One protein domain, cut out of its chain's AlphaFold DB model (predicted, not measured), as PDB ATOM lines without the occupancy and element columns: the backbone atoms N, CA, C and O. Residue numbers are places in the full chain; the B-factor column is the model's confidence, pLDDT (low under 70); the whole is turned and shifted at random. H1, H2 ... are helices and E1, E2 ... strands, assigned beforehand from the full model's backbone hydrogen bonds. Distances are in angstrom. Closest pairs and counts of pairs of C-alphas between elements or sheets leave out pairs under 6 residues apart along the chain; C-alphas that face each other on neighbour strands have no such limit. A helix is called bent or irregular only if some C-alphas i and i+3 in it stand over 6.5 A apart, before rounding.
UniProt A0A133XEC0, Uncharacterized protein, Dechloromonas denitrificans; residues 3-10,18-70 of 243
ATOM      1  N   TYR A   3       5.553  -0.416  22.298       89.62
ATOM      2  CA  TYR A   3       4.199  -0.629  22.803       89.62
ATOM      3  C   TYR A   3       3.941   0.276  24.010       89.62
ATOM      4  O   TYR A   3       4.818   0.466  24.856       89.62
ATOM      5  N   ALA A   4       2.724   0.800  24.111       87.38
ATOM      6  CA  ALA A   4       2.208   1.418  25.324       87.38
ATOM      7  C   ALA A   4       1.428   0.378  26.130       87.38
ATOM      8  O   ALA A   4       0.458  -0.199  25.646       87.38
ATOM      9  N   ASN A   5       1.844   0.169  27.377       87.44
ATOM     10  CA  ASN A   5       1.174  -0.736  28.303       87.44
ATOM     11  C   ASN A   5       0.358   0.085  29.299       87.44
ATOM     12  O   ASN A   5       0.898   0.982  29.952       87.44
ATOM     13  N   ARG A   6      -0.924  -0.245  29.439       85.25
ATOM     14  CA  ARG A   6      -1.827   0.345  30.429       85.25
ATOM     15  C   ARG A   6      -2.519  -0.748  31.225       85.25
ATOM     16  O   ARG A   6      -2.850  -1.800  30.688       85.25
ATOM     17  N   TYR A   7      -2.747  -0.488  32.503       85.94
ATOM     18  CA  TYR A   7      -3.582  -1.346  33.329       85.94
ATOM     19  C   TYR A   7      -5.037  -0.899  33.187       85.94
ATOM     20  O   TYR A   7      -5.326   0.294  33.280       85.94
ATOM     21  N   VAL A   8      -5.940  -1.836  32.927       86.88
ATOM     22  CA  VAL A   8      -7.368  -1.588  32.714       86.88
ATOM     23  C   VAL A   8      -8.146  -2.448  33.698       86.88
ATOM     24  O   VAL A   8      -7.851  -3.630  33.854       86.88
ATOM     25  N   ARG A   9      -9.138  -1.865  34.376       84.25
ATOM     26  CA  ARG A   9     -10.094  -2.643  35.170       84.25
ATOM     27  C   ARG A   9     -11.194  -3.183  34.266       84.25
ATOM     28  O   ARG A   9     -11.783  -2.426  33.497       84.25
ATOM     29  N   LEU A  10     -11.441  -4.478  34.373       86.75
ATOM     30  CA  LEU A  10     -12.514  -5.173  33.683       86.75
ATOM     31  C   LEU A  10     -13.847  -4.985  34.437       86.75
ATOM     32  O   LEU A  10     -13.843  -4.620  35.617       86.75
ATOM     33  N   SER A  18      -3.346  -4.127  29.190       87.44
ATOM     34  CA  SER A  18      -3.630  -3.886  27.777       87.44
ATOM     35  C   SER A  18      -2.395  -3.271  27.135       87.44
ATOM     36  O   SER A  18      -1.830  -2.310  27.665       87.44
ATOM     37  N   GLN A  19      -1.971  -3.834  26.005       89.81
ATOM     38  CA  GLN A  19      -0.855  -3.334  25.210       89.81
ATOM     39  C   GLN A  19      -1.392  -2.736  23.908       89.81
ATOM     40  O   GLN A  19      -2.167  -3.378  23.202       89.81
ATOM     41  N   SER A  20      -0.977  -1.516  23.578       90.12
ATOM     42  CA  SER A  20      -1.269  -0.867  22.298       90.12
ATOM     43  C   SER A  20       0.028  -0.617  21.538       90.12
ATOM     44  O   SER A  20       0.953  -0.003  22.073       90.12
ATOM     45  N   TYR A  21       0.101  -1.081  20.295       92.00
ATOM     46  CA  TYR A  21       1.242  -0.839  19.416       92.00
ATOM     47  C   TYR A  21       1.357   0.648  19.060       92.00
ATOM     48  O   TYR A  21       0.357   1.282  18.730       92.00
ATOM     49  N   LEU A  22       2.573   1.194  19.134       89.31
ATOM     50  CA  LEU A  22       2.857   2.598  18.814       89.31
ATOM     51  C   LEU A  22       3.676   2.758  17.534       89.31
ATOM     52  O   LEU A  22       3.464   3.707  16.788       89.31
ATOM     53  N   GLY A  23       4.621   1.854  17.279       89.88
ATOM     54  CA  GLY A  23       5.477   1.942  16.101       89.88
ATOM     55  C   GLY A  23       6.649   0.970  16.128       89.88
ATOM     56  O   GLY A  23       6.926   0.296  17.122       89.88
ATOM     57  N   SER A  24       7.376   0.885  15.022       91.50
ATOM     58  CA  SER A  24       8.596   0.090  14.914       91.50
ATOM     59  C   SER A  24       9.487   0.608  13.803       91.50
ATOM     60  O   SER A  24       9.010   1.253  12.877       91.50
ATOM     61  N   PHE A  25      10.763   0.252  13.873       92.81
ATOM     62  CA  PHE A  25      11.716   0.432  12.792       92.81
ATOM     63  C   PHE A  25      12.507  -0.873  12.580       92.81
ATOM     64  O   PHE A  25      12.516  -1.723  13.484       92.81
ATOM     65  N   PRO A  26      13.106  -1.074  11.392       89.12
ATOM     66  CA  PRO A  26      13.888  -2.266  11.082       89.12
ATOM     67  C   PRO A  26      15.106  -2.442  11.995       89.12
ATOM     68  O   PRO A  26      15.764  -1.482  12.378       89.12
ATOM     69  N   VAL A  27      15.465  -3.695  12.276       85.12
ATOM     70  CA  VAL A  27      16.662  -4.045  13.075       85.12
ATOM     71  C   VAL A  27      17.968  -3.819  12.294       85.12
ATOM     72  O   VAL A  27      19.058  -3.889  12.852       85.12
ATOM     73  N   THR A  28      17.871  -3.566  10.991       85.94
ATOM     74  CA  THR A  28      19.001  -3.231  10.114       85.94
ATOM     75  C   THR A  28      19.305  -1.738  10.084       85.94
ATOM     76  O   THR A  28      20.292  -1.331   9.485       85.94
ATOM     77  N   THR A  29      18.454  -0.908  10.682       88.25
ATOM     78  CA  THR A  29      18.635   0.538  10.680       88.25
ATOM     79  C   THR A  29      19.782   0.936  11.609       88.25
ATOM     80  O   THR A  29      19.823   0.520  12.764       88.25
ATOM     81  N   THR A  30      20.690   1.775  11.114       86.25
ATOM     82  CA  THR A  30      21.886   2.231  11.835       86.25
ATOM     83  C   THR A  30      21.701   3.555  12.582       86.25
ATOM     84  O   THR A  30      22.459   3.857  13.509       86.25
ATOM     85  N   GLU A  31      20.645   4.303  12.255       90.06
ATOM     86  CA  GLU A  31      20.267   5.565  12.897       90.06
ATOM     87  C   GLU A  31      18.789   5.579  13.288       90.06
ATOM     88  O   GLU A  31      17.927   5.160  12.521       90.06
ATOM     89  N   LEU A  32      18.461   6.094  14.474       90.25
ATOM     90  CA  LEU A  32      17.073   6.103  14.927       90.25
ATOM     91  C   LEU A  32      16.198   6.980  14.010       90.25
ATOM     92  O   LEU A  32      16.455   8.179  13.894       90.25
ATOM     93  N   PRO A  33      15.119   6.447  13.402       92.69
ATOM     94  CA  PRO A  33      14.258   7.266  12.561       92.69
ATOM     95  C   PRO A  33      13.553   8.356  13.375       92.69
ATOM     96  O   PRO A  33      12.912   8.059  14.387       92.69
ATOM     97  N   ALA A  34      13.570   9.596  12.883       91.44
ATOM     98  CA  ALA A  34      12.983  10.754  13.571       91.44
ATOM     99  C   ALA A  34      11.493  10.571  13.927       91.44
ATOM    100  O   ALA A  34      11.028  11.012  14.982       91.44
ATOM    101  N   ALA A  35      10.737   9.873  13.072       91.19
ATOM    102  CA  ALA A  35       9.340   9.535  13.336       91.19
ATOM    103  C   ALA A  35       9.188   8.599  14.549       91.19
ATOM    104  O   ALA A  35       8.297   8.789  15.375       91.19
ATOM    105  N   PHE A  36      10.081   7.615  14.695       92.94
ATOM    106  CA  PHE A  36      10.075   6.702  15.834       92.94
ATOM    107  C   PHE A  36      10.565   7.387  17.113       92.94
ATOM    108  O   PHE A  36       9.982   7.184  18.176       92.94
ATOM    109  N   GLU A  37      11.582   8.245  17.017       91.75
ATOM    110  CA  GLU A  37      12.046   9.050  18.150       91.75
ATOM    111  C   GLU A  37      10.934   9.971  18.678       91.75
ATOM    112  O   GLU A  37      10.713  10.061  19.886       91.75
ATOM    113  N   SER A  38      10.169  10.595  17.779       91.38
ATOM    114  CA  SER A  38       9.022  11.437  18.143       91.38
ATOM    115  C   SER A  38       7.940  10.643  18.885       91.38
ATOM    116  O   SER A  38       7.428  11.105  19.907       91.38
ATOM    117  N   LEU A  39       7.635   9.421  18.427       92.06
ATOM    118  CA  LEU A  39       6.718   8.506  19.118       92.06
ATOM    119  C   LEU A  39       7.246   8.103  20.499       92.06
ATOM    120  O   LEU A  39       6.478   8.064  21.460       92.06
ATOM    121  N   LEU A  40       8.549   7.838  20.614       91.19
ATOM    122  CA  LEU A  40       9.190   7.491  21.878       91.19
ATOM    123  C   LEU A  40       9.101   8.651  22.875       91.19
ATOM    124  O   LEU A  40       8.632   8.443  23.992       91.19
ATOM    125  N   ARG A  41       9.457   9.875  22.455       90.88
ATOM    126  CA  ARG A  41       9.358  11.091  23.282       90.88
ATOM    127  C   ARG A  41       7.928  11.343  23.754       90.88
ATOM    128  O   ARG A  41       7.724  11.639  24.929       90.88
ATOM    129  N   ALA A  42       6.947  11.199  22.862       90.56
ATOM    130  CA  ALA A  42       5.535  11.358  23.202       90.56
ATOM    131  C   ALA A  42       5.065  10.292  24.210       90.56
ATOM    132  O   ALA A  42       4.396  10.617  25.189       90.56
ATOM    133  N   ALA A  43       5.464   9.031  24.021       87.44
ATOM    134  CA  ALA A  43       5.104   7.926  24.911       87.44
ATOM    135  C   ALA A  43       5.747   8.026  26.307       87.44
ATOM    136  O   ALA A  43       5.229   7.461  27.274       87.44
ATOM    137  N   THR A  44       6.867   8.739  26.430       89.50
ATOM    138  CA  THR A  44       7.586   8.968  27.692       89.50
ATOM    139  C   THR A  44       7.465  10.405  28.200       89.50
ATOM    140  O   THR A  44       8.273  10.828  29.030       89.50
ATOM    141  N   ALA A  45       6.479  11.173  27.727       89.12
ATOM    142  CA  ALA A  45       6.271  12.551  28.160       89.12
ATOM    143  C   ALA A  45       6.145  12.639  29.695       89.12
ATOM    144  O   ALA A  45       5.418  11.869  30.325       89.12
ATOM    145  N   GLY A  46       6.909  13.548  30.309       87.19
ATOM    146  CA  GLY A  46       6.975  13.705  31.768       87.19
ATOM    147  C   GLY A  46       7.763  12.618  32.515       87.19
ATOM    148  O   GLY A  46       7.803  12.647  33.741       87.19
ATOM    149  N   ARG A  47       8.397  11.664  31.815       89.12
ATOM    150  CA  ARG A  47       9.238  10.599  32.400       89.12
ATOM    151  C   ARG A  47      10.601  10.517  31.694       89.12
ATOM    152  O   ARG A  47      10.836   9.568  30.938       89.12
ATOM    153  N   PRO A  48      11.504  11.487  31.930       87.38
ATOM    154  CA  PRO A  48      12.783  11.577  31.221       87.38
ATOM    155  C   PRO A  48      13.695  10.365  31.461       87.38
ATOM    156  O   PRO A  48      14.328   9.887  30.526       87.38
ATOM    157  N   GLU A  49      13.696   9.795  32.666       91.56
ATOM    158  CA  GLU A  49      14.488   8.597  32.993       91.56
ATOM    159  C   GLU A  49      14.070   7.382  32.154       91.56
ATOM    160  O   GLU A  49      14.899   6.624  31.653       91.56
ATOM    161  N   ARG A  50      12.759   7.219  31.926       89.44
ATOM    162  CA  ARG A  50      12.227   6.123  31.108       89.44
ATOM    163  C   ARG A  50      12.572   6.302  29.632       89.44
ATOM    164  O   ARG A  50      12.805   5.311  28.947       89.44
ATOM    165  N   TYR A  51      12.591   7.546  29.151       90.69
ATOM    166  CA  TYR A  51      13.065   7.862  27.807       90.69
ATOM    167  C   TYR A  51      14.529   7.454  27.635       90.69
ATOM    168  O   TYR A  51      14.849   6.725  26.701       90.69
ATOM    169  N   GLN A  52      15.390   7.866  28.570       91.31
ATOM    170  CA  GLN A  52      16.818   7.550  28.548       91.31
ATOM    171  C   GLN A  52      17.065   6.040  28.576       91.31
ATOM    172  O   GLN A  52      17.764   5.536  27.705       91.31
ATOM    173  N   ALA A  53      16.410   5.305  29.479       92.25
ATOM    174  CA  ALA A  53      16.556   3.852  29.566       92.25
ATOM    175  C   ALA A  53      16.114   3.124  28.281       92.25
ATOM    176  O   ALA A  53      16.725   2.138  27.869       92.25
ATOM    177  N   LEU A  54      15.046   3.593  27.623       90.69
ATOM    178  CA  LEU A  54      14.604   3.018  26.350       90.69
ATOM    179  C   LEU A  54      15.556   3.370  25.202       90.69
ATOM    180  O   LEU A  54      15.818   2.507  24.370       90.69
ATOM    181  N   MET A  55      16.080   4.596  25.168       92.31
ATOM    182  CA  MET A  55      17.084   5.018  24.188       92.31
ATOM    183  C   MET A  55      18.384   4.229  24.327       92.31
ATOM    184  O   MET A  55      18.878   3.714  23.332       92.31
ATOM    185  N   GLU A  56      18.900   4.069  25.545       92.44
ATOM    186  CA  GLU A  56      20.105   3.281  25.826       92.44
ATOM    187  C   GLU A  56      19.937   1.824  25.387       92.44
ATOM    188  O   GLU A  56      20.815   1.241  24.749       92.44
ATOM    189  N   ARG A  57      18.763   1.248  25.652       91.31
ATOM    190  CA  ARG A  57      18.439  -0.103  25.205       91.31
ATOM    191  C   ARG A  57      18.339  -0.207  23.682       91.31
ATOM    192  O   ARG A  57      18.821  -1.175  23.111       91.31
ATOM    193  N   ILE A  58      17.734   0.774  23.012       91.81
ATOM    194  CA  ILE A  58      17.686   0.826  21.542       91.81
ATOM    195  C   ILE A  58      19.100   0.934  20.955       91.81
ATOM    196  O   ILE A  58      19.420   0.246  19.984       91.81
ATOM    197  N   GLU A  59      19.948   1.764  21.557       90.38
ATOM    198  CA  GLU A  59      21.330   1.960  21.130       90.38
ATOM    199  C   GLU A  59      22.149   0.670  21.273       90.38
ATOM    200  O   GLU A  59      22.865   0.288  20.346       90.38
ATOM    201  N   THR A  60      22.001  -0.028  22.401       91.88
ATOM    202  CA  THR A  60      22.771  -1.237  22.732       91.88
ATOM    203  C   THR A  60      22.265  -2.475  21.990       91.88
ATOM    204  O   THR A  60      23.060  -3.218  21.418       91.88
ATOM    205  N   ASP A  61      20.948  -2.690  21.950       89.75
ATOM    206  CA  ASP A  61      20.358  -3.927  21.419       89.75
ATOM    207  C   ASP A  61      20.167  -3.885  19.892       89.75
ATOM    208  O   ASP A  61      20.089  -4.933  19.248       89.75
ATOM    209  N   VAL A  62      20.039  -2.690  19.296       89.94
ATOM    210  CA  VAL A  62      19.646  -2.540  17.882       89.94
ATOM    211  C   VAL A  62      20.660  -1.738  17.078       89.94
ATOM    212  O   VAL A  62      21.218  -2.275  16.123       89.94
ATOM    213  N   LEU A  63      20.914  -0.478  17.441       89.75
ATOM    214  CA  LEU A  63      21.672   0.438  16.579       89.75
ATOM    215  C   LEU A  63      23.162   0.091  16.527       89.75
ATOM    216  O   LEU A  63      23.737   0.034  15.440       89.75
ATOM    217  N   THR A  64      23.782  -0.212  17.669       90.06
ATOM    218  CA  THR A  64      25.198  -0.607  17.720       90.06
ATOM    219  C   THR A  64      25.451  -1.907  16.943       90.06
ATOM    220  O   THR A  64      26.307  -1.895  16.054       90.06
ATOM    221  N   PRO A  65      24.682  -2.997  17.152       90.75
ATOM    222  CA  PRO A  65      24.817  -4.203  16.338       90.75
ATOM    223  C   PRO A  65      24.527  -3.979  14.850       90.75
ATOM    224  O   PRO A  65      25.172  -4.596  14.005       90.75
ATOM    225  N   ALA A  66      23.569  -3.114  14.496       88.75
ATOM    226  CA  ALA A  66      23.280  -2.801  13.097       88.75
ATOM    227  C   ALA A  66      24.462  -2.097  12.414       88.75
ATOM    228  O   ALA A  66      24.853  -2.498  11.319       88.75
ATOM    229  N   ARG A  67      25.079  -1.111  13.082       90.38
ATOM    230  CA  ARG A  67      26.283  -0.426  12.583       90.38
ATOM    231  C   ARG A  67      27.465  -1.378  12.440       90.38
ATOM    232  O   ARG A  67      28.181  -1.304  11.449       90.38
ATOM    233  N   GLN A  68      27.655  -2.284  13.399       89.19
ATOM    234  CA  GLN A  68      28.705  -3.304  13.320       89.19
ATOM    235  C   GLN A  68      28.506  -4.213  12.105       89.19
ATOM    236  O   GLN A  68      29.432  -4.377  11.318       89.19
ATOM    237  N   ARG A  69      27.285  -4.717  11.883       88.31
ATOM    238  CA  ARG A  69      26.974  -5.541  10.704       88.31
ATOM    239  C   ARG A  69      27.195  -4.788   9.392       88.31
ATOM    240  O   ARG A  69      27.769  -5.349   8.467       88.31
ATOM    241  N   GLU A  70      26.787  -3.522   9.301       89.25
ATOM    242  CA  GLU A  70      27.026  -2.704   8.103       89.25
ATOM    243  C   GLU A  70      28.527  -2.462   7.863       89.25
ATOM    244  O   GLU A  70      29.009  -2.571   6.732       89.25
TER     245      GLU A  70
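AT A GLANCE: This is residues 3 to 10 and 18 to 70 of the 243 residues of an uncharacterized protein of Dechloromonas denitrificans (UniProt A0A133XEC0). A ribbon of two antiparallel strands, E1 and E2, makes one end of a loose rod; short H1 comes near it, and long H2 runs beside H1, opposite ways, on to the other end. The printed part has 61 residues, in the order E1, E2, H1, H2, class mixed. The radius of gyration of the C-alphas is 13.2 A and the spans are 47 by 22 by 18 A.

IN THESE COORDINATES: Find C-alpha 3 at (4.199, -0.629, 22.803), where E1, residues 3 to 9, begins; E2 is residues 18 to 23. H1, residues 34 to 43, measures 14.1 A. H2, residues 48 to 70, runs 30.7 A to C-alpha 70 at (27.026, -2.704, 8.103), with a kink of 31 degrees near residue 58; it is only just irregular, C-alphas 61 and 64 being 6.9 A apart.

HOW THE PARTS SIT: Between E1 and E2, look at N 4 and O 20, 2.8 A apart, within hydrogen-bond range. The closest C-alphas of E2 and H1, Gly 23 and Phe 36, are 6.6 A apart. H1 and H2 are close but not clearly touching, at a shallow tilt of 28 degrees; their closest C-alphas, Arg 41 and Tyr 51, are 6.7 A apart. H2 is apart from E1 and E2. Every O i to N i+4 pair is within hydrogen-bond range in H1, and 16 of 19 in H2.

THE WHOLE: Residues 11 to 17 are not printed, and C-alphas 10 and 18 are 10.7 A apart across the cut. Of the links printed whole, E2 to H1 is short and H1 to H2 tight. No printed residue has pLDDT under 70.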